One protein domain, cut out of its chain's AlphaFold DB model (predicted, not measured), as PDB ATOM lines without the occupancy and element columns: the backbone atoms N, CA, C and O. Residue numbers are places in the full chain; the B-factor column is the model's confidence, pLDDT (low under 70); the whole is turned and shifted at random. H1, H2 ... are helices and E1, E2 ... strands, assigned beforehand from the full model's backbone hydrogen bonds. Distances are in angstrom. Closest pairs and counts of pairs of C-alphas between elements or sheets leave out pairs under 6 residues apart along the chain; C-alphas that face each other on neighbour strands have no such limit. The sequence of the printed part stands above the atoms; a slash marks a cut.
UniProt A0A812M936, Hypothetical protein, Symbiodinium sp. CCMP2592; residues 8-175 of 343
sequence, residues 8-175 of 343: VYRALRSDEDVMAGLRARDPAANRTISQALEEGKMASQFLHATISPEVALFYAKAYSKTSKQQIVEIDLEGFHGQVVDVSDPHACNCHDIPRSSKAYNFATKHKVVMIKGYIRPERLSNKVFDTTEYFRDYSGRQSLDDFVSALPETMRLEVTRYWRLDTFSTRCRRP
ATOM      1  N   VAL A   8      89.983 133.431 179.134       94.31
ATOM      2  CA  VAL A   8      90.811 134.585 178.774       94.31
ATOM      3  C   VAL A   8      90.547 135.732 179.731       94.31
ATOM      4  O   VAL A   8      89.539 135.771 180.433       94.31
ATOM      5  N   TYR A   9      91.464 136.682 179.763       94.12
ATOM      6  CA  TYR A   9      91.546 137.659 180.834       94.12
ATOM      7  C   TYR A   9      91.573 139.066 180.277       94.12
ATOM      8  O   TYR A   9      92.222 139.343 179.267       94.12
ATOM      9  N   ARG A  10      90.854 139.976 180.929       94.81
ATOM     10  CA  ARG A  10      90.750 141.358 180.466       94.81
ATOM     11  C   ARG A  10      90.808 142.326 181.633       94.81
ATOM     12  O   ARG A  10      90.076 142.190 182.607       94.81
ATOM     13  N   ALA A  11      91.657 143.337 181.490       93.94
ATOM     14  CA  ALA A  11      91.609 144.526 182.325       93.94
ATOM     15  C   ALA A  11      90.366 145.350 181.971       93.94
ATOM     16  O   ALA A  11      90.193 145.734 180.810       93.94
ATOM     17  N   LEU A  12      89.518 145.614 182.960       92.81
ATOM     18  CA  LEU A  12      88.301 146.394 182.778       92.81
ATOM     19  C   LEU A  12      88.617 147.881 182.637       92.81
ATOM     20  O   LEU A  12      89.479 148.443 183.322       92.81
ATOM     21  N   ARG A  13      87.877 148.532 181.747       90.81
ATOM     22  CA  ARG A  13      87.894 149.988 181.602       90.81
ATOM     23  C   ARG A  13      86.938 150.634 182.605       90.81
ATOM     24  O   ARG A  13      86.077 149.983 183.181       90.81
ATOM     25  N   SER A  14      87.075 151.942 182.810       90.00
ATOM     26  CA  SER A  14      86.232 152.689 183.756       90.00
ATOM     27  C   SER A  14      84.759 152.773 183.357       90.00
ATOM     28  O   SER A  14      83.909 152.979 184.218       90.00
ATOM     29  N   ASP A  15      84.476 152.644 182.063       90.38
ATOM     30  CA  ASP A  15      83.151 152.672 181.444       90.38
ATOM     31  C   ASP A  15      82.537 151.275 181.250       90.38
ATOM     32  O   ASP A  15      81.434 151.170 180.718       90.38
ATOM     33  N   GLU A  16      83.238 150.208 181.637       92.06
ATOM     34  CA  GLU A  16      82.748 148.832 181.518       92.06
ATOM     35  C   GLU A  16      82.105 148.372 182.835       92.06
ATOM     36  O   GLU A  16      82.629 148.627 183.919       92.06
ATOM     37  N   ASP A  17      80.970 147.678 182.733       91.44
ATOM     38  CA  ASP A  17      80.245 147.107 183.870       91.44
ATOM     39  C   ASP A  17      80.077 145.599 183.669       91.44
ATOM     40  O   ASP A  17      79.450 145.150 182.710       91.44
ATOM     41  N   VAL A  18      80.628 144.818 184.599       92.00
ATOM     42  CA  VAL A  18      80.550 143.351 184.594       92.00
ATOM     43  C   VAL A  18      79.095 142.882 184.640       92.00
ATOM     44  O   VAL A  18      78.736 141.935 183.945       92.00
ATOM     45  N   MET A  19      78.228 143.580 185.381       91.12
ATOM     46  CA  MET A  19      76.816 143.208 185.522       91.12
ATOM     47  C   MET A  19      76.022 143.419 184.230       91.12
ATOM     48  O   MET A  19      75.025 142.738 184.000       91.12
ATOM     49  N   ALA A  20      76.466 144.342 183.375       92.81
ATOM     50  CA  ALA A  20      75.872 144.600 182.067       92.81
ATOM     51  C   ALA A  20      76.479 143.734 180.949       92.81
ATOM     52  O   ALA A  20      75.970 143.736 179.825       92.81
ATOM     53  N   GLY A  21      77.550 142.992 181.236       95.00
ATOM     54  CA  GLY A  21      78.317 142.236 180.252       95.00
ATOM     55  C   GLY A  21      79.307 143.121 179.492       95.00
ATOM     56  O   GLY A  21      79.314 144.347 179.611       95.00
ATOM     57  N   LEU A  22      80.157 142.504 178.673       96.31
ATOM     58  CA  LEU A  22      81.171 143.230 177.907       96.31
ATOM     59  C   LEU A  22      80.804 143.307 176.432       96.31
ATOM     60  O   LEU A  22      80.425 142.320 175.801       96.31
ATOM     61  N   ARG A  23      80.991 144.495 175.860       96.25
ATOM     62  CA  ARG A  23      80.876 144.755 174.424       96.25
ATOM     63  C   ARG A  23      82.033 145.622 173.964       96.25
ATOM     64  O   ARG A  23      82.531 146.450 174.724       96.25
ATOM     65  N   ALA A  24      82.435 145.453 172.710       96.06
ATOM     66  CA  ALA A  24      83.420 146.331 172.101       96.06
ATOM     67  C   ALA A  24      82.932 147.794 172.107       96.06
ATOM     68  O   ALA A  24      81.727 148.054 172.145       96.06
ATOM     69  N   ARG A  25      83.867 148.754 172.078       94.38
ATOM     70  CA  ARG A  25      83.530 150.188 172.150       94.38
ATOM     71  C   ARG A  25      82.677 150.628 170.955       94.38
ATOM     72  O   ARG A  25      81.797 151.464 171.127       94.38
ATOM     73  N   ASP A  26      82.930 150.051 169.782       96.94
ATOM     74  CA  ASP A  26      82.119 150.248 168.582       96.94
ATOM     75  C   ASP A  26      81.875 148.898 167.882       96.94
ATOM     76  O   ASP A  26      82.656 148.495 167.018       96.94
ATOM     77  N   PRO A  27      80.807 148.167 168.251       96.31
ATOM     78  CA  PRO A  27      80.497 146.861 167.668       96.31
ATOM     79  C   PRO A  27      80.234 146.892 166.154       96.31
ATOM     80  O   PRO A  27      80.329 145.847 165.511       96.31
ATOM     81  N   ALA A  28      79.895 148.059 165.596       95.69
ATOM     82  CA  ALA A  28      79.607 148.244 164.175       95.69
ATOM     83  C   ALA A  28      80.850 148.622 163.352       95.69
ATOM     84  O   ALA A  28      80.777 148.658 162.122       95.69
ATOM     85  N   ALA A  29      81.992 148.879 163.999       96.06
ATOM     86  CA  ALA A  29      83.238 149.170 163.305       96.06
ATOM     87  C   ALA A  29      83.637 148.020 162.363       96.06
ATOM     88  O   ALA A  29      83.479 146.836 162.670       96.06
ATOM     89  N   ASN A  30      84.210 148.379 161.215       95.44
ATOM     90  CA  ASN A  30      84.686 147.428 160.213       95.44
ATOM     91  C   ASN A  30      86.208 147.519 160.044       95.44
ATOM     92  O   ASN A  30      86.716 147.821 158.966       95.44
ATOM     93  N   ARG A  31      86.940 147.337 161.145       96.38
ATOM     94  CA  ARG A  31      88.410 147.385 161.156       96.38
ATOM     95  C   ARG A  31      89.003 145.993 161.004       96.38
ATOM     96  O   ARG A  31      88.421 145.019 161.474       96.38
ATOM     97  N   THR A  32      90.179 145.872 160.407       97.06
ATOM     98  CA  THR A  32      90.905 144.594 160.448       97.06
ATOM     99  C   THR A  32      91.478 144.347 161.846       97.06
ATOM    100  O   THR A  32      91.619 145.276 162.647       97.06
ATOM    101  N   ILE A  33      91.823 143.093 162.163       97.06
ATOM    102  CA  ILE A  33      92.460 142.764 163.450       97.06
ATOM    103  C   ILE A  33      93.788 143.519 163.594       97.06
ATOM    104  O   ILE A  33      94.044 144.105 164.642       97.06
ATOM    105  N   SER A  34      94.581 143.580 162.520       96.94
ATOM    106  CA  SER A  34      95.828 144.349 162.479       96.94
ATOM    107  C   SER A  34      95.603 145.823 162.852       96.94
ATOM    108  O   SER A  34      96.216 146.318 163.794       96.94
ATOM    109  N   GLN A  35      94.629 146.497 162.223       96.44
ATOM    110  CA  GLN A  35      94.286 147.894 162.534       96.44
ATOM    111  C   GLN A  35      93.832 148.089 163.986       96.44
ATOM    112  O   GLN A  35      94.219 149.060 164.633       96.44
ATOM    113  N   ALA A  36      93.014 147.174 164.516       96.50
ATOM    114  CA  ALA A  36      92.558 147.242 165.903       96.50
ATOM    115  C   ALA A  36      93.723 147.125 166.906       96.50
ATOM    116  O   ALA A  36      93.710 147.798 167.937       96.50
ATOM    117  N   LEU A  37      94.741 146.316 166.593       96.06
ATOM    118  CA  LEU A  37      95.940 146.152 167.416       96.06
ATOM    119  C   LEU A  37      96.887 147.358 167.322       96.06
ATOM    120  O   LEU A  37      97.367 147.827 168.353       96.06
ATOM    121  N   GLU A  38      97.151 147.875 166.117       94.56
ATOM    122  CA  GLU A  38      98.054 149.024 165.925       94.56
ATOM    123  C   GLU A  38      97.481 150.315 166.519       94.56
ATOM    124  O   GLU A  38      98.197 151.093 167.157       94.56
ATOM    125  N   GLU A  39      96.174 150.523 166.366       90.50
ATOM    126  CA  GLU A  39      95.472 151.728 166.795       90.50
ATOM    127  C   GLU A  39      94.680 151.508 168.088       90.50
ATOM    128  O   GLU A  39      93.585 152.044 168.226       90.50
ATOM    129  N   GLY A  40      95.207 150.758 169.064       81.50
ATOM    130  CA  GLY A  40      94.477 150.332 170.276       81.50
ATOM    131  C   GLY A  40      93.809 151.430 171.136       81.50
ATOM    132  O   GLY A  40      93.145 151.129 172.125       81.50
ATOM    133  N   LYS A  41      93.962 152.715 170.788       85.00
ATOM    134  CA  LYS A  41      93.204 153.843 171.357       85.00
ATOM    135  C   LYS A  41      91.852 154.081 170.678       85.00
ATOM    136  O   LYS A  41      90.937 154.592 171.330       85.00
ATOM    137  N   MET A  42      91.738 153.779 169.389       92.25
ATOM    138  CA  MET A  42      90.533 153.990 168.596       92.25
ATOM    139  C   MET A  42      89.504 152.893 168.869       92.25
ATOM    140  O   MET A  42      89.840 151.777 169.259       92.25
ATOM    141  N   ALA A  43      88.223 153.229 168.714       94.00
ATOM    142  CA  ALA A  43      87.156 152.255 168.883       94.00
ATOM    143  C   ALA A  43      87.224 151.190 167.775       94.00
ATOM    144  O   ALA A  43      87.466 151.510 166.611       94.00
ATOM    145  N   SER A  44      87.010 149.934 168.149       97.06
ATOM    146  CA  SER A  44      86.908 148.802 167.232       97.06
ATOM    147  C   SER A  44      85.757 147.897 167.665       97.06
ATOM    148  O   SER A  44      85.206 148.054 168.762       97.06
ATOM    149  N   GLN A  45      85.437 146.930 166.808       97.56
ATOM    150  CA  GLN A  45      84.453 145.880 167.053       97.56
ATOM    151  C   GLN A  45      85.008 144.706 167.868       97.56
ATOM    152  O   GLN A  45      84.300 143.721 168.089       97.56
ATOM    153  N   PHE A  46      86.267 144.793 168.302       97.88
ATOM    154  CA  PHE A  46      86.944 143.749 169.057       97.88
ATOM    155  C   PHE A  46      87.146 144.157 170.518       97.88
ATOM    156  O   PHE A  46      87.540 145.278 170.842       97.88
ATOM    157  N   LEU A  47      86.930 143.203 171.413       96.75
ATOM    158  CA  LEU A  47      87.426 143.215 172.778       96.75
ATOM    159  C   LEU A  47      88.824 142.592 172.784       96.75
ATOM    160  O   LEU A  47      89.027 141.489 172.283       96.75
ATOM    161  N   HIS A  48      89.781 143.313 173.358       96.81
ATOM    162  CA  HIS A  48      91.147 142.842 173.558       96.81
ATOM    163  C   HIS A  48      91.219 142.092 174.894       96.81
ATOM    164  O   HIS A  48      91.017 142.686 175.957       96.81
ATOM    165  N   ALA A  49      91.485 140.799 174.846       96.94
ATOM    166  CA  ALA A  49      91.766 139.972 176.011       96.94
ATOM    167  C   ALA A  49      93.188 139.406 175.908       96.94
ATOM    168  O   ALA A  49      93.884 139.617 174.916       96.94
ATOM    169  N   THR A  50      93.636 138.707 176.941       96.38
ATOM    170  CA  THR A  50      94.931 138.027 176.989       96.38
ATOM    171  C   THR A  50      94.776 136.651 177.620       96.38
ATOM    172  O   THR A  50      93.944 136.460 178.503       96.38
ATOM    173  N   ILE A  51      95.594 135.696 177.189       93.88
ATOM    174  CA  ILE A  51      95.692 134.370 177.821       93.88
ATOM    175  C   ILE A  51      96.501 134.447 179.122       93.88
ATOM    176  O   ILE A  51      96.304 133.648 180.031       93.88
ATOM    177  N   SER A  52      97.413 135.417 179.228       92.88
ATOM    178  CA  SER A  52      98.235 135.615 180.421       92.88
ATOM    179  C   SER A  52      97.547 136.570 181.403       92.88
ATOM    180  O   SER A  52      97.310 137.738 181.057       92.88
ATOM    181  N   PRO A  53      97.260 136.124 182.633       91.62
ATOM    182  CA  PRO A  53      96.699 136.989 183.664       91.62
ATOM    183  C   PRO A  53      97.660 138.073 184.148       91.62
ATOM    184  O   PRO A  53      97.228 139.170 184.499       91.62
ATOM    185  N   GLU A  54      98.967 137.825 184.097       92.50
ATOM    186  CA  GLU A  54      99.992 138.819 184.411       92.50
ATOM    187  C   GLU A  54      99.951 139.993 183.424       92.50
ATOM    188  O   GLU A  54     100.088 141.154 183.814       92.50
ATOM    189  N   VAL A  55      99.678 139.715 182.146       94.75
ATOM    190  CA  VAL A  55      99.448 140.766 181.147       94.75
ATOM    191  C   VAL A  55      98.160 141.541 181.445       94.75
ATOM    192  O   VAL A  55      98.133 142.764 181.298       94.75
ATOM    193  N   ALA A  56      97.092 140.876 181.896       93.88
ATOM    194  CA  ALA A  56      95.864 141.569 182.286       93.88
ATOM    195  C   ALA A  56      96.111 142.494 183.492       93.88
ATOM    196  O   ALA A  56      95.653 143.636 183.491       93.88
ATOM    197  N   LEU A  57      96.911 142.048 184.467       91.56
ATOM    198  CA  LEU A  57      97.382 142.863 185.592       91.56
ATOM    199  C   LEU A  57      98.167 144.090 185.137       91.56
ATOM    200  O   LEU A  57      97.895 145.200 185.601       91.56
ATOM    201  N   PHE A  58      99.086 143.907 184.188       92.69
ATOM    202  CA  PHE A  58      99.861 145.001 183.611       92.69
ATOM    203  C   PHE A  58      98.948 146.091 183.030       92.69
ATOM    204  O   PHE A  58      99.137 147.280 183.306       92.69
ATOM    205  N   TYR A  59      97.911 145.707 182.279       92.38
ATOM    206  CA  TYR A  59      96.959 146.666 181.711       92.38
ATOM    207  C   TYR A  59      96.008 147.273 182.740       92.38
ATOM    208  O   TYR A  59      95.751 148.475 182.670       92.38
ATOM    209  N   ALA A  60      95.532 146.502 183.721       91.12
ATOM    210  CA  ALA A  60      94.691 147.026 184.799       91.12
ATOM    211  C   ALA A  60      95.416 148.137 185.568       91.12
ATOM    212  O   ALA A  60      94.836 149.189 185.856       91.12
ATOM    213  N   LYS A  61      96.722 147.958 185.799       88.06
ATOM    214  CA  LYS A  61      97.588 148.994 186.359       88.06
ATOM    215  C   LYS A  61      97.788 150.167 185.397       88.06
ATOM    216  O   LYS A  61      97.693 151.317 185.814       88.06
ATOM    217  N   ALA A  62      98.027 149.920 184.108       86.94
ATOM    218  CA  ALA A  62      98.203 150.994 183.124       86.94
ATOM    219  C   ALA A  62      96.953 151.892 182.975       86.94
ATOM    220  O   ALA A  62      97.083 153.088 182.708       86.94
ATOM    221  N   TYR A  63      95.753 151.339 183.185       82.69
ATOM    222  CA  TYR A  63      94.475 152.062 183.128       82.69
ATOM    223  C   TYR A  63      94.097 152.781 184.436       82.69
ATOM    224  O   TYR A  63      93.184 153.614 184.441       82.69
ATOM    225  N   SER A  64      94.848 152.558 185.521       69.00
ATOM    226  CA  SER A  64      94.509 152.999 186.883       69.00
ATOM    227  C   SER A  64      94.355 154.505 187.078       69.00
ATOM    228  O   SER A  64      93.835 154.940 188.099       69.00
ATOM    229  N   LYS A  65      94.828 155.334 186.137       68.94
ATOM    230  CA  LYS A  65      94.628 156.790 186.205       68.94
ATOM    231  C   LYS A  65      93.155 157.181 186.085       68.94
ATOM    232  O   LYS A  65      92.789 158.279 186.486       68.94
ATOM    233  N   THR A  66      92.334 156.308 185.506       59.81
ATOM    234  CA  THR A  66      90.939 156.600 185.162       59.81
ATOM    235  C   THR A  66      89.960 155.509 185.577       59.81
ATOM    236  O   THR A  66      88.762 155.776 185.577       59.81
ATOM    237  N   SER A  67      90.425 154.298 185.908       62.09
ATOM    238  CA  SER A  67      89.570 153.139 186.188       62.09
ATOM    239  C   SER A  67      89.864 152.479 187.530       62.09
ATOM    240  O   SER A  67      90.961 152.584 188.080       62.09
ATOM    241  N   LYS A  68      88.862 151.747 188.030       70.62
ATOM    242  CA  LYS A  68      89.057 150.735 189.068       70.62
ATOM    243  C   LYS A  68      90.053 149.713 188.506       70.62
ATOM    244  O   LYS A  68      89.894 149.290 187.359       70.62
ATOM    245  N   GLN A  69      91.106 149.377 189.251       82.69
ATOM    246  CA  GLN A  69      92.141 148.446 188.789       82.69
ATOM    247  C   GLN A  69      91.600 147.016 188.861       82.69
ATOM    248  O   GLN A  69      91.889 146.270 189.791       82.69
ATOM    249  N   GLN A  70      90.735 146.681 187.910       89.19
ATOM    250  CA  GLN A  70      89.908 145.486 187.941       89.19
ATOM    251  C   GLN A  70      90.210 144.596 186.743       89.19
ATOM    252  O   GLN A  70      90.404 145.069 185.622       89.19
ATOM    253  N   ILE A  71      90.238 143.294 186.996       91.81
ATOM    254  CA  ILE A  71      90.422 142.264 185.977       91.81
ATOM    255  C   ILE A  71      89.252 141.311 186.069       91.81
ATOM    256  O   ILE A  71      88.778 141.009 187.166       91.81
ATOM    257  N   VAL A  72      88.818 140.835 184.912       92.62
ATOM    258  CA  VAL A  72      87.787 139.817 184.795       92.62
ATOM    259  C   VAL A  72      88.314 138.621 184.013       92.62
ATOM    260  O   VAL A  72      89.070 138.769 183.046       92.62
ATOM    261  N   GLU A  73      87.909 137.435 184.453       93.25
ATOM    262  CA  GLU A  73      88.045 136.191 183.704       93.25
ATOM    263  C   GLU A  73      86.793 135.978 182.859       93.25
ATOM    264  O   GLU A  73      85.669 136.136 183.332       93.25
ATOM    265  N   ILE A  74      87.015 135.645 181.597       94.31
ATOM    266  CA  ILE A  74      85.992 135.439 180.586       94.31
ATOM    267  C   ILE A  74      86.000 133.952 180.236       94.31
ATOM    268  O   ILE A  74      86.986 133.453 179.692       94.31
ATOM    269  N   ASP A  75      84.890 133.271 180.505       93.56
ATOM    270  CA  ASP A  75      84.626 131.915 180.032       93.56
ATOM    271  C   ASP A  75      84.139 131.945 178.577       93.56
ATOM    272  O   ASP A  75      83.056 132.449 178.263       93.56
ATOM    273  N   LEU A  76      84.951 131.397 177.679       93.00
ATOM    274  CA  LEU A  76      84.650 131.300 176.253       93.00
ATOM    275  C   LEU A  76      83.834 130.051 175.901       93.00
ATOM    276  O   LEU A  76      83.411 129.901 174.750       93.00
ATOM    277  N   GLU A  77      83.584 129.141 176.846       90.56
ATOM    278  CA  GLU A  77      82.860 127.904 176.566       90.56
ATOM    279  C   GLU A  77      81.424 128.188 176.103       90.56
ATOM    280  O   GLU A  77      80.574 128.563 176.892       90.56
ATOM    281  N   GLY A  78      81.076 127.958 174.836       84.88
ATOM    282  CA  GLY A  78      79.722 128.259 174.345       84.88
ATOM    283  C   GLY A  78      79.444 129.761 174.203       84.88
ATOM    284  O   GLY A  78      78.290 130.181 174.237       84.88
ATOM    285  N   PHE A  79      80.493 130.569 174.063       91.12
ATOM    286  CA  PHE A  79      80.393 131.909 173.502       91.12
ATOM    287  C   PHE A  79      80.059 131.821 172.000       91.12
ATOM    288  O   PHE A  79      80.678 131.052 171.268       91.12
ATOM    289  N   HIS A  80      79.078 132.605 171.540       88.94
ATOM    290  CA  HIS A  80      78.564 132.552 170.158       88.94
ATOM    291  C   HIS A  80      79.198 133.576 169.200       88.94
ATOM    292  O   HIS A  80      78.814 133.654 168.035       88.94
ATOM    293  N   GLY A  81      80.166 134.370 169.667       92.19
ATOM    294  CA  GLY A  81      80.902 135.308 168.820       92.19
ATOM    295  C   GLY A  81      82.145 134.698 168.168       92.19
ATOM    296  O   GLY A  81      82.409 133.500 168.247       92.19
ATOM    297  N   GLN A  82      82.941 135.554 167.531       94.19
ATOM    298  CA  GLN A  82      84.223 135.165 166.948       94.19
ATOM    299  C   GLN A  82      85.338 135.381 167.973       94.19
ATOM    300  O   GLN A  82      85.462 136.468 168.538       94.19
ATOM    301  N   VAL A  83      86.168 134.362 168.176       95.50
ATOM    302  CA  VAL A  83      87.379 134.434 168.998       95.50
ATOM    303  C   VAL A  83      88.566 134.127 168.104       95.50
ATOM    304  O   VAL A  83      88.567 133.116 167.405       95.50
ATOM    305  N   VAL A  84      89.560 135.007 168.114       95.12
ATOM    306  CA  VAL A  84      90.809 134.828 167.379       95.12
ATOM    307  C   VAL A  84      91.962 134.994 168.351       95.12
ATOM    308  O   VAL A  84      92.218 136.094 168.840       95.12
ATOM    309  N   ASP A  85      92.662 133.902 168.625       95.50
ATOM    310  CA  ASP A  85      93.920 133.951 169.356       95.50
ATOM    311  C   ASP A  85      95.027 134.432 168.413       95.50
ATOM    312  O   ASP A  85      95.447 133.705 167.523       95.50
ATOM    313  N   VAL A  86      95.479 135.673 168.590       96.06
ATOM    314  CA  VAL A  86      96.588 136.256 167.816       96.06
ATOM    315  C   VAL A  86      97.907 136.202 168.590       96.06
ATOM    316  O   VAL A  86      98.894 136.810 168.181       96.06
ATOM    317  N   SER A  87      97.959 135.468 169.703       94.75
ATOM    318  CA  SER A  87      99.211 135.192 170.405       94.75
ATOM    319  C   SER A  87     100.097 134.194 169.657       94.75
ATOM    320  O   SER A  87     101.320 134.212 169.840       94.75
ATOM    321  N   ASP A  88      99.493 133.363 168.802       91.56
ATOM    322  CA  ASP A  88     100.168 132.413 167.927       91.56
ATOM    323  C   ASP A  88     100.647 133.100 166.626       91.56
ATOM    324  O   ASP A  88      99.841 133.671 165.878       91.56
ATOM    325  N   PRO A  89     101.955 133.025 166.303       93.00
ATOM    326  CA  PRO A  89     102.500 133.420 165.007       93.00
ATOM    327  C   PRO A  89     101.735 132.899 163.783       93.00
ATOM    328  O   PRO A  89     101.680 133.596 162.767       93.00
ATOM    329  N   HIS A  90     101.178 131.685 163.841       92.12
ATOM    330  CA  HIS A  90     100.426 131.124 162.719       92.12
ATOM    331  C   HIS A  90      99.099 131.861 162.510       92.12
ATOM    332  O   HIS A  90      98.811 132.302 161.396       92.12
ATOM    333  N   ALA A  91      98.346 132.093 163.586       91.06
ATOM    334  CA  ALA A  91      97.107 132.859 163.539       91.06
ATOM    335  C   ALA A  91      97.333 134.311 163.082       91.06
ATOM    336  O   ALA A  91      96.543 134.839 162.302       91.06
ATOM    337  N   CYS A  92      98.446 134.937 163.484       93.94
ATOM    338  CA  CYS A  92      98.832 136.254 162.971       93.94
ATOM    339  C   CYS A  92      98.954 136.276 161.439       93.94
ATOM    340  O   CYS A  92      98.441 137.191 160.794       93.94
ATOM    341  N   ASN A  93      99.595 135.260 160.852       92.56
ATOM    342  CA  ASN A  93      99.738 135.153 159.401       92.56
ATOM    343  C   ASN A  93      98.380 134.953 158.704       92.56
ATOM    344  O   ASN A  93      98.143 135.557 157.664       92.56
ATOM    345  N   CYS A  94      97.481 134.152 159.284       93.81
ATOM    346  CA  CYS A  94      96.132 133.919 158.748       93.81
ATOM    347  C   CYS A  94      95.235 135.170 158.754       93.81
ATOM    348  O   CYS A  94      94.212 135.191 158.074       93.81
ATOM    349  N   HIS A  95      95.604 136.198 159.522       94.56
ATOM    350  CA  HIS A  95      94.879 137.463 159.640       94.56
ATOM    351  C   HIS A  95      95.661 138.662 159.086       94.56
ATOM    352  O   HIS A  95      95.404 139.800 159.487       94.56
ATOM    353  N   ASP A  96      96.607 138.406 158.176       95.94
ATOM    354  CA  ASP A  96      97.398 139.416 157.468       95.94
ATOM    355  C   ASP A  96      98.134 140.389 158.406       95.94
ATOM    356  O   ASP A  96      98.256 141.581 158.125       95.94
ATOM    357  N   ILE A  97      98.626 139.894 159.550       97.06
ATOM    358  CA  ILE A  97      99.422 140.676 160.502       97.06
ATOM    359  C   ILE A  97     100.912 140.452 160.188       97.06
ATOM    360  O   ILE A  97     101.445 139.383 160.500       97.06
ATOM    361  N   PRO A  98     101.632 141.425 159.591       96.50
ATOM    362  CA  PRO A  98     103.016 141.217 159.171       96.50
ATOM    363  C   PRO A  98     103.938 140.981 160.368       96.50
ATOM    364  O   PRO A  98     103.865 141.719 161.349       96.50
ATOM    365  N   ARG A  99     104.880 140.035 160.276       96.81
ATOM    366  CA  ARG A  99     105.832 139.724 161.367       96.81
ATOM    367  C   ARG A  99     106.681 140.912 161.829       96.81
ATOM    368  O   ARG A  99     107.098 140.963 162.978       96.81
ATOM    369  N   SER A 100     106.941 141.866 160.938       96.25
ATOM    370  CA  SER A 100     107.679 143.099 161.235       96.25
ATOM    371  C   SER A 100     106.808 144.216 161.828       96.25
ATOM    372  O   SER A 100     107.335 145.265 162.201       96.25
ATOM    373  N   SER A 101     105.487 144.027 161.909       97.06
ATOM    374  CA  SER A 101     104.554 145.050 162.387       97.06
ATOM    375  C   SER A 101     104.590 145.216 163.906       97.06
ATOM    376  O   SER A 101     104.935 144.306 164.670       97.06
ATOM    377  N   LYS A 102     104.165 146.395 164.372       96.00
ATOM    378  CA  LYS A 102     103.962 146.638 165.807       96.00
ATOM    379  C   LYS A 102     102.822 145.779 166.352       96.00
ATOM    380  O   LYS A 102     102.939 145.304 167.478       96.00
ATOM    381  N   ALA A 103     101.775 145.539 165.555       96.94
ATOM    382  CA  ALA A 103     100.672 144.654 165.923       96.94
ATOM    383  C   ALA A 103     101.138 143.226 166.214       96.94
ATOM    384  O   ALA A 103     100.741 142.674 167.233       96.94
ATOM    385  N   TYR A 104     102.019 142.655 165.387       97.56
ATOM    386  CA  TYR A 104     102.545 141.304 165.600       97.56
ATOM    387  C   TYR A 104     103.328 141.193 166.912       97.56
ATOM    388  O   TYR A 104     103.077 140.308 167.734       97.56
ATOM    389  N   ASN A 105     104.253 142.129 167.142       96.44
ATOM    390  CA  ASN A 105     105.041 142.169 168.373       96.44
ATOM    391  C   ASN A 105     104.150 142.371 169.602       96.44
ATOM    392  O   ASN A 105     104.367 141.743 170.633       96.44
ATOM    393  N   PHE A 106     103.127 143.219 169.486       96.38
ATOM    394  CA  PHE A 106     102.160 143.441 170.550       96.38
ATOM    395  C   PHE A 106     101.345 142.174 170.839       96.38
ATOM    396  O   PHE A 106     101.292 141.730 171.981       96.38
ATOM    397  N   ALA A 107     100.764 141.558 169.811       96.62
ATOM    398  CA  ALA A 107      99.918 140.379 169.932       96.62
ATOM    399  C   ALA A 107     100.655 139.188 170.564       96.62
ATOM    400  O   ALA A 107     100.165 138.579 171.517       96.62
ATOM    401  N   THR A 108     101.875 138.915 170.097       96.38
ATOM    402  CA  THR A 108     102.693 137.788 170.569       96.38
ATOM    403  C   THR A 108     103.288 138.021 171.960       96.38
ATOM    404  O   THR A 108     103.272 137.101 172.786       96.38
ATOM    405  N   LYS A 109     103.774 139.238 172.256       96.00
ATOM    406  CA  LYS A 109     104.340 139.597 173.569       96.00
ATOM    407  C   LYS A 109     103.271 139.670 174.657       96.00
ATOM    408  O   LYS A 109     103.491 139.189 175.761       96.00
ATOM    409  N   HIS A 110     102.109 140.234 174.337       96.50
ATOM    410  CA  HIS A 110     101.006 140.420 175.282       96.50
ATOM    411  C   HIS A 110      99.957 139.299 175.220       96.50
ATOM    412  O   HIS A 110      98.889 139.439 175.802       96.50
ATOM    413  N   LYS A 111     100.252 138.194 174.522       96.56
ATOM    414  CA  LYS A 111      99.394 137.002 174.420       96.56
ATOM    415  C   LYS A 111      97.926 137.323 174.114       96.56
ATOM    416  O   LYS A 111      97.019 136.831 174.783       96.56
ATOM    417  N   VAL A 112      97.719 138.194 173.127       96.75
ATOM    418  CA  VAL A 112      96.429 138.837 172.867       96.75
ATOM    419  C   VAL A 112      95.440 137.875 172.210       96.75
ATOM    420  O   VAL A 112      95.766 137.185 171.249       96.75
ATOM    421  N   VAL A 113      94.197 137.913 172.683       97.00
ATOM    422  CA  VAL A 113      93.036 137.254 172.080       97.00
ATOM    423  C   VAL A 113      92.019 138.320 171.705       97.00
ATOM    424  O   VAL A 113      91.655 139.172 172.519       97.00
ATOM    425  N   MET A 114      91.553 138.276 170.465       96.94
ATOM    426  CA  MET A 114      90.591 139.218 169.909       96.94
ATOM    427  C   MET A 114      89.206 138.585 169.914       96.94
ATOM    428  O   MET A 114      88.987 137.546 169.294       96.94
ATOM    429  N   ILE A 115      88.264 139.215 170.610       97.25
ATOM    430  CA  ILE A 115      86.900 138.703 170.771       97.25
ATOM    431  C   ILE A 115      85.929 139.668 170.097       97.25
ATOM    432  O   ILE A 115      85.870 140.842 170.453       97.25
ATOM    433  N   LYS A 116      85.140 139.193 169.136       96.69
ATOM    434  CA  LYS A 116      84.075 139.964 168.481       96.69
ATOM    435  C   LYS A 116      82.718 139.393 168.875       96.69
ATOM    436  O   LYS A 116      82.403 138.251 168.547       96.69
ATOM    437  N   GLY A 117      81.912 140.203 169.552       95.12
ATOM    438  CA  GLY A 117      80.578 139.834 170.024       95.12
ATOM    439  C   GLY A 117      80.256 140.456 171.380       95.12
ATOM    440  O   GLY A 117      81.005 141.294 171.886       95.12
ATOM    441  N   TYR A 118      79.130 140.040 171.955       96.69
ATOM    442  CA  TYR A 118      78.703 140.430 173.296       96.69
ATOM    443  C   TYR A 118      78.970 139.293 174.283       96.69
ATOM    444  O   TYR A 118      78.489 138.175 174.095       96.69
ATOM    445  N   ILE A 119      79.740 139.579 175.330       96.06
ATOM    446  CA  ILE A 119      80.033 138.634 176.407       96.06
ATOM    447  C   ILE A 119      79.005 138.865 177.507       96.06
ATOM    448  O   ILE A 119      78.990 139.924 178.137       96.06
ATOM    449  N   ARG A 120      78.138 137.877 177.725       94.56
ATOM    450  CA  ARG A 120      77.077 137.975 178.728       94.56
ATOM    451  C   ARG A 120      77.656 137.968 180.153       94.56
ATOM    452  O   ARG A 120      78.694 137.334 180.358       94.56
ATOM    453  N   PRO A 121      76.995 138.612 181.132       93.81
ATOM    454  CA  PRO A 121      77.464 138.667 182.518       93.81
ATOM    455  C   PRO A 121      77.759 137.293 183.125       93.81
ATOM    456  O   PRO A 121      78.718 137.147 183.868       93.81
ATOM    457  N   GLU A 122      76.993 136.258 182.768       91.69
ATOM    458  CA  GLU A 122      77.152 134.905 183.320       91.69
ATOM    459  C   GLU A 122      78.457 134.223 182.879       91.69
ATOM    460  O   GLU A 122      78.850 133.209 183.449       91.69
ATOM    461  N   ARG A 123      79.119 134.765 181.848       91.50
ATOM    462  CA  ARG A 123      80.429 134.316 181.350       91.50
ATOM    463  C   ARG A 123      81.593 135.066 181.966       91.50
ATOM    464  O   ARG A 123      82.743 134.733 181.698       91.50
ATOM    465  N   LEU A 124      81.299 136.096 182.740       92.12
ATOM    466  CA  LEU A 124      82.289 136.861 183.459       92.12
ATOM    467  C   LEU A 124      82.368 136.281 184.862       92.12
ATOM    468  O   LEU A 124      81.352 136.131 185.541       92.12
ATOM    469  N   SER A 125      83.567 135.925 185.310       81.81
ATOM    470  CA  SER A 125      83.707 135.471 186.685       81.81
ATOM    471  C   SER A 125      83.360 136.628 187.633       81.81
ATOM    472  O   SER A 125      83.795 137.766 187.452       81.81
ATOM    473  N   ASN A 126      82.598 136.338 188.694       62.22
ATOM    474  CA  ASN A 126      82.295 137.314 189.755       62.22
ATOM    475  C   ASN A 126      83.551 137.753 190.535       62.22
ATOM    476  O   ASN A 126      83.472 138.594 191.432       62.22
ATOM    477  N   LYS A 127      84.711 137.157 190.240       67.94
ATOM    478  CA  LYS A 127      85.978 137.423 190.912       67.94
ATOM    479  C   LYS A 127      86.650 138.604 190.235       67.94
ATOM    480  O   LYS A 127      87.544 138.457 189.408       67.94
ATOM    481  N   VAL A 128      86.200 139.790 190.611       68.06
ATOM    482  CA  VAL A 128      86.898 141.015 190.260       68.06
ATOM    483  C   VAL A 128      88.086 141.163 191.202       68.06
ATOM    484  O   VAL A 128      87.913 141.432 192.389       68.06
ATOM    485  N   PHE A 129      89.294 140.969 190.680       71.88
ATOM    486  CA  PHE A 129      90.512 141.231 191.444       71.88
ATOM    487  C   PHE A 129      90.727 142.740 191.511       71.88
ATOM    488  O   PHE A 129      91.059 143.357 190.498       71.88
ATOM    489  N   ASP A 130      90.504 143.330 192.686       73.44
ATOM    490  CA  ASP A 130      90.871 144.717 192.954       73.44
ATOM    491  C   ASP A 130      92.357 144.776 193.299       73.44
ATOM    492  O   ASP A 130      92.805 144.278 194.331       73.44
ATOM    493  N   THR A 131      93.137 145.365 192.402       72.69
ATOM    494  CA  THR A 131      94.592 145.397 192.537       72.69
ATOM    495  C   THR A 131      95.102 146.703 193.148       72.69
ATOM    496  O   THR A 131      96.311 146.921 193.255       72.69
ATOM    497  N   THR A 132      94.184 147.559 193.613       76.81
ATOM    498  CA  THR A 132      94.486 148.899 194.129       76.81
ATOM    499  C   THR A 132      95.448 148.875 195.318       76.81
ATOM    500  O   THR A 132      96.307 149.753 195.419       76.81
ATOM    501  N   GLU A 133      95.348 147.876 196.199       73.19
ATOM    502  CA  GLU A 133      96.218 147.763 197.380       73.19
ATOM    503  C   GLU A 133      97.660 147.390 197.019       73.19
ATOM    504  O   GLU A 133      98.602 147.912 197.614       73.19
ATOM    505  N   TYR A 134      97.849 146.556 195.998       72.38
ATOM    506  CA  TYR A 134      99.158 145.999 195.650       72.38
ATOM    507  C   TYR A 134     100.031 146.952 194.842       72.38
ATOM    508  O   TYR A 134     101.258 146.860 194.858       72.38
ATOM    509  N   PHE A 135      99.410 147.878 194.114       72.94
ATOM    510  CA  PHE A 135     100.121 148.734 193.177       72.94
ATOM    511  C   PHE A 135     100.249 150.188 193.639       72.94
ATOM    512  O   PHE A 135     100.490 151.058 192.798       72.94
ATOM    513  N   ARG A 136     100.096 150.487 194.935       70.88
ATOM    514  CA  ARG A 136     100.155 151.868 195.445       70.88
ATOM    515  C   ARG A 136     101.501 152.557 195.148       70.88
ATOM    516  O   ARG A 136     101.495 153.730 194.782       70.88
ATOM    517  N   ASP A 137     102.604 151.805 195.148       69.12
ATOM    518  CA  ASP A 137     103.965 152.370 195.090       69.12
ATOM    519  C   ASP A 137     104.648 152.282 193.709       69.12
ATOM    520  O   ASP A 137     105.706 152.869 193.480       69.12
ATOM    521  N   TYR A 138     104.027 151.613 192.734       67.56
ATOM    522  CA  TYR A 138     104.571 151.508 191.376       67.56
ATOM    523  C   TYR A 138     104.248 152.765 190.557       67.56
ATOM    524  O   TYR A 138     103.159 152.890 189.984       67.56
ATOM    525  N   SER A 139     105.206 153.694 190.494       63.97
ATOM    526  CA  SER A 139     105.123 154.950 189.738       63.97
ATOM    527  C   SER A 139     106.162 154.997 188.605       63.97
ATOM    528  O   SER A 139     107.207 155.627 188.704       63.97
ATOM    529  N   GLY A 140     105.889 154.325 187.480       70.56
ATOM    530  CA  GLY A 140     106.795 154.363 186.326       70.56
ATOM    531  C   GLY A 140     106.241 153.718 185.056       70.56
ATOM    532  O   GLY A 140     105.368 152.852 185.110       70.56
ATOM    533  N   ARG A 141     106.754 154.147 183.891       78.12
ATOM    534  CA  ARG A 141     106.619 153.391 182.635       78.12
ATOM    535  C   ARG A 141     107.624 152.242 182.687       78.12
ATOM    536  O   ARG A 141     108.786 152.444 182.365       78.12
ATOM    537  N   GLN A 142     107.177 151.074 183.117       87.62
ATOM    538  CA  GLN A 142     107.974 149.847 183.106       87.62
ATOM    539  C   GLN A 142     107.598 148.981 181.905       87.62
ATOM    540  O   GLN A 142     106.469 149.064 181.404       87.62
ATOM    541  N   SER A 143     108.540 148.173 181.421       93.12
ATOM    542  CA  SER A 143     108.215 147.168 180.414       93.12
ATOM    543  C   SER A 143     107.342 146.065 181.031       93.12
ATOM    544  O   SER A 143     107.245 145.940 182.253       93.12
ATOM    545  N   LEU A 144     106.678 145.268 180.189       92.81
ATOM    546  CA  LEU A 144     105.920 144.106 180.664       92.81
ATOM    547  C   LEU A 144     106.831 143.131 181.427       92.81
ATOM    548  O   LEU A 144     106.438 142.628 182.471       92.81
ATOM    549  N   ASP A 145     108.039 142.893 180.922       93.31
ATOM    550  CA  ASP A 145     108.961 141.911 181.496       93.31
ATOM    551  C   ASP A 145     109.463 142.374 182.872       93.31
ATOM    552  O   ASP A 145     109.487 141.585 183.820       93.31
ATOM    553  N   ASP A 146     109.759 143.671 183.015       92.50
ATOM    554  CA  ASP A 146     110.111 144.276 184.305       92.50
ATOM    555  C   ASP A 146     108.938 144.195 185.284       92.50
ATOM    556  O   ASP A 146     109.124 143.812 186.437       92.50
ATOM    557  N   PHE A 147     107.718 144.496 184.822       91.75
ATOM    558  CA  PHE A 147     106.519 144.406 185.653       91.75
ATOM    559  C   PHE A 147     106.306 142.995 186.188       91.75
ATOM    560  O   PHE A 147     106.133 142.818 187.389       91.75
ATOM    561  N   VAL A 148     106.335 141.993 185.305       90.62
ATOM    562  CA  VAL A 148     106.125 140.589 185.675       90.62
ATOM    563  C   VAL A 148     107.217 140.113 186.633       90.62
ATOM    564  O   VAL A 148     106.924 139.387 187.583       90.62
ATOM    565  N   SER A 149     108.459 140.555 186.424       90.75
ATOM    566  CA  SER A 149     109.592 140.227 187.296       90.75
ATOM    567  C   SER A 149     109.496 140.900 188.668       90.75
ATOM    568  O   SER A 149     109.962 140.334 189.652       90.75
ATOM    569  N   ALA A 150     108.870 142.077 188.743       90.06
ATOM    570  CA  ALA A 150     108.682 142.839 189.974       90.06
ATOM    571  C   ALA A 150     107.417 142.445 190.764       90.06
ATOM    572  O   ALA A 150     107.240 142.888 191.901       90.06
ATOM    573  N   LEU A 151     106.527 141.620 190.196       87.88
ATOM    574  CA  LEU A 151     105.326 141.169 190.900       87.88
ATOM    575  C   LEU A 151     105.708 140.430 192.196       87.88
ATOM    576  O   LEU A 151     106.491 139.475 192.134       87.88
ATOM    577  N   PRO A 152     105.119 140.802 193.354       88.94
ATOM    578  CA  PRO A 152     105.317 140.071 194.595       88.94
ATOM    579  C   PRO A 152     105.026 138.583 194.410       88.94
ATOM    580  O   PRO A 152     104.061 138.208 193.739       88.94
ATOM    581  N   GLU A 153     105.834 137.727 195.035       86.62
ATOM    582  CA  GLU A 153     105.661 136.276 194.939       86.62
ATOM    583  C   GLU A 153     104.258 135.843 195.378       86.62
ATOM    584  O   GLU A 153     103.652 134.986 194.742       86.62
ATOM    585  N   THR A 154     103.689 136.506 196.387       85.25
ATOM    586  CA  THR A 154     102.307 136.292 196.829       85.25
ATOM    587  C   THR A 154     101.299 136.521 195.708       85.25
ATOM    588  O   THR A 154     100.476 135.645 195.470       85.25
ATOM    589  N   MET A 155     101.402 137.624 194.957       83.69
ATOM    590  CA  MET A 155     100.532 137.882 193.804       83.69
ATOM    591  C   MET A 155     100.774 136.884 192.680       83.69
ATOM    592  O   MET A 155      99.822 136.399 192.084       83.69
ATOM    593  N   ARG A 156     102.032 136.541 192.386       85.75
ATOM    594  CA  ARG A 156     102.333 135.523 191.371       85.75
ATOM    595  C   ARG A 156     101.728 134.175 191.737       85.75
ATOM    596  O   ARG A 156     101.159 133.516 190.872       85.75
ATOM    597  N   LEU A 157     101.835 133.766 192.998       83.44
ATOM    598  CA  LEU A 157     101.229 132.544 193.512       83.44
ATOM    599  C   LEU A 157      99.710 132.637 193.510       83.44
ATOM    600  O   LEU A 157      99.065 131.653 193.185       83.44
ATOM    601  N   GLU A 158      99.134 133.792 193.819       81.25
ATOM    602  CA  GLU A 158      97.694 134.031 193.793       81.25
ATOM    603  C   GLU A 158      97.142 133.934 192.365       81.25
ATOM    604  O   GLU A 158      96.228 133.156 192.096       81.25
ATOM    605  N   VAL A 159      97.790 134.612 191.419       79.94
ATOM    606  CA  VAL A 159      97.539 134.518 189.977       79.94
ATOM    607  C   VAL A 159      97.792 133.104 189.453       79.94
ATOM    608  O   VAL A 159      97.068 132.600 188.610       79.94
ATOM    609  N   THR A 160      98.775 132.382 189.972       75.88
ATOM    610  CA  THR A 160      98.992 130.990 189.557       75.88
ATOM    611  C   THR A 160      97.918 130.069 190.146       75.88
ATOM    612  O   THR A 160      97.396 129.194 189.460       75.88
ATOM    613  N   ARG A 161      97.561 130.259 191.418       72.31
ATOM    614  CA  ARG A 161      96.651 129.403 192.185       72.31
ATOM    615  C   ARG A 161      95.218 129.564 191.715       72.31
ATOM    616  O   ARG A 161      94.571 128.563 191.437       72.31
ATOM    617  N   TYR A 162      94.727 130.792 191.596       66.81
ATOM    618  CA  TYR A 162      93.349 131.027 191.172       66.81
ATOM    619  C   TYR A 162      93.097 130.624 189.716       66.81
ATOM    620  O   TYR A 162      91.963 130.296 189.389       66.81
ATOM    621  N   TRP A 163      94.137 130.593 188.877       68.25
ATOM    622  CA  TRP A 163      93.982 130.557 187.422       68.25
ATOM    623  C   TRP A 163      94.494 129.233 186.820       68.25
ATOM    624  O   TRP A 163      94.148 128.890 185.695       68.25
ATOM    625  N   ARG A 164      95.243 128.414 187.584       59.41
ATOM    626  CA  ARG A 164      95.548 127.014 187.221       59.41
ATOM    627  C   ARG A 164      94.530 125.996 187.740       59.41
ATOM    628  O   ARG A 164      94.494 124.891 187.197       59.41
ATOM    629  N   LEU A 165      93.709 126.318 188.744       49.59
ATOM    630  CA  LEU A 165      92.872 125.311 189.419       49.59
ATOM    631  C   LEU A 165      91.746 124.706 188.555       49.59
ATOM    632  O   LEU A 165      91.333 123.595 188.863       49.59
ATOM    633  N   ASP A 166      91.359 125.325 187.431       46.88
ATOM    634  CA  ASP A 166      90.384 124.753 186.477       46.88
ATOM    635  C   ASP A 166      90.997 124.285 185.141       46.88
ATOM    636  O   ASP A 166      90.286 123.842 184.238       46.88
ATOM    637  N   THR A 167      92.332 124.283 185.010       45.09
ATOM    638  CA  THR A 167      93.004 123.687 183.830       45.09
ATOM    639  C   THR A 167      93.060 122.150 183.872       45.09
ATOM    640  O   THR A 167      93.526 121.513 182.926       45.09
ATOM    641  N   PHE A 168      92.524 121.513 184.923       40.38
ATOM    642  CA  PHE A 168      92.484 120.055 185.054       40.38
ATOM    643  C   PHE A 168      91.333 119.414 184.249       40.38
ATOM    644  O   PHE A 168      90.315 118.964 184.767       40.38
ATOM    645  N   SER A 169      91.576 119.253 182.948       42.56
ATOM    646  CA  SER A 169      91.305 118.013 182.195       42.56
ATOM    647  C   SER A 169      89.881 117.434 182.110       42.56
ATOM    648  O   SER A 169      89.729 116.299 181.653       42.56
ATOM    649  N   THR A 170      88.812 118.147 182.462       38.53
ATOM    650  CA  THR A 170      87.454 117.603 182.290       38.53
ATOM    651  C   THR A 170      86.691 118.260 181.147       38.53
ATOM    652  O   THR A 170      86.021 119.272 181.285       38.53
ATOM    653  N   ARG A 171      86.776 117.568 180.001       48.09
ATOM    654  CA  ARG A 171      85.667 117.273 179.082       48.09
ATOM    655  C   ARG A 171      84.704 118.427 178.790       48.09
ATOM    656  O   ARG A 171      83.679 118.548 179.445       48.09
ATOM    657  N   CYS A 172      84.889 119.058 177.636       36.41
ATOM    658  CA  CYS A 172      83.763 119.526 176.823       36.41
ATOM    659  C   CYS A 172      83.923 119.093 175.364       36.41
ATOM    660  O   CYS A 172      83.934 119.894 174.436       36.41
ATOM    661  N   ARG A 173      83.968 117.772 175.139       41.50
ATOM    662  CA  ARG A 173      83.442 117.219 173.884       41.50
ATOM    663  C   ARG A 173      81.925 117.387 173.925       41.50
ATOM    664  O   ARG A 173      81.222 116.476 174.357       41.50
ATOM    665  N   ARG A 174      81.418 118.552 173.517       45.81
ATOM    666  CA  ARG A 174      80.001 118.680 173.170       45.81
ATOM    667  C   ARG A 174      79.793 118.348 171.692       45.81
ATOM    668  O   ARG A 174      80.646 118.673 170.864       45.81
ATOM    669  N   PRO A 175      78.690 117.661 171.353       42.88
ATOM    670  CA  PRO A 175      78.385 117.318 169.977       42.88
ATOM    671  C   PRO A 175      78.124 118.598 169.188       42.88
ATOM    672  O   PRO A 175      77.450 119.501 169.677       42.88
TER     673      PRO A 175
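This is residues 8 to 175 of the 343 residues of the protein "Hypothetical protein" of Symbiodinium sp. CCMP2592 (UniProt A0A812M936). Two small sheets meet at the core where E1 crosses E2; on one side of this core H2 packs on the two-stranded sheet of E1 and E3, with H5 and H6 outside H2, and on the other side H1 and H4, set crosswise, pack on the three-stranded sheet of E2, E5 and E4, with H3 next to H4. Long loops, residues 12 to 32 and 117 to 143, wind round the core, and residues 164 to 171 stick out as part of a tail. The printed part has 168 residues with six named helices and five named strands, in the order E1 H1 E2 H2 E3 E4 H3 H4 E5 H5 H6, and both sheets, E1 - E3 and E2 - E5 - E4, are antiparallel. The class is mixed, helices and strands, with 72 residues, under half of those printed, in named elements. The whole is compact, with a radius of gyration of the C-alphas of 15.9 A and spans of 40 by 39 by 30 A.

E1, residues 8 to 11, is the antiparallel neighbour of E3, residues 70 to 75; N of Val 8 and O of Ile 74 are within hydrogen-bond range at 3.0 A, and so are N of Ile 74 and O of Val 8 at 2.8 A. The closest C-alphas of E1 and E2, residues 47 to 50, are those of Arg 10 and Ala 49, 4.8 A apart. H1, residues 33 to 38, touches H4, residues 102 to 109, about perpendicular at 82 degrees, closest at the C-alphas of Glu 38 and Ala 103, 5.1 A apart. E2 is the antiparallel neighbour of E5, residues 112 to 116, with N of Leu 47 and O of Ile 115 at 2.8 A. E5, the inner strand, is also the antiparallel neighbour of E4, residues 82 to 85, with N of Met 114 and O of Val 84 at 2.8 A. H1 only grazes this three-stranded sheet with its residues 33 to 37. H2, residues 53 to 62, comes closest to E1 at the C-alphas of Ala 60 and Ala 11, 4.7 A apart. H3, residues 89 to 94, and H4 only just touch, with 3 pairs of C-alphas within 8 A, closest at Cys 92 and Tyr 104, 6.8 A. H4 is over E5 at a height over the sheet of 10.2 A and only just stands up from it, rising 43 degrees. H5, residues 144 to 150, touches H2, about perpendicular at 82 degrees, closest at the C-alphas of Val 148 and Glu 54, 6.5 A. H6, residues 153 to 164, only just touches H2, with 3 pairs of C-alphas within 8 A and with its residues 159 to 163 alone, closest at Val 159 and Pro 53, 6.8 A. In H1, H2, H3, H4 and H5 every O i to N i+4 pair is within hydrogen-bond range, and in H6 7 of 8 are.

E1 begins at C-alpha 8, (90.811, 134.585, 178.774). H2 is 14.1 A long from first to last C-alpha, E3 16.6 A and E5 13.2 A. E5 begins at C-alpha 112, (96.429, 138.837, 172.867). H6, the longest helix by residues, is 15.7 A long and ends at C-alpha 164, (95.548, 127.014, 187.221).

The two C-alphas farthest apart, those of Ser 139 and Pro 175, are 50.2 A apart. The printed part has no cut. The links E1 to H1, with 21 residues, and E5 to H5, with 27, are long. Short pairings outside the named strands join residues 22 to 23 with 118 to 119, and residues 70 to 71 of E3 with 129 to 130, both antiparallel. Residues 164 to 171, of which 164 belongs to H6, stand free. The mean pLDDT of the printed part is 86.1; it is under 70 in residues 64 to 67, 126 to 128, 137 to 139 and 162 to 175.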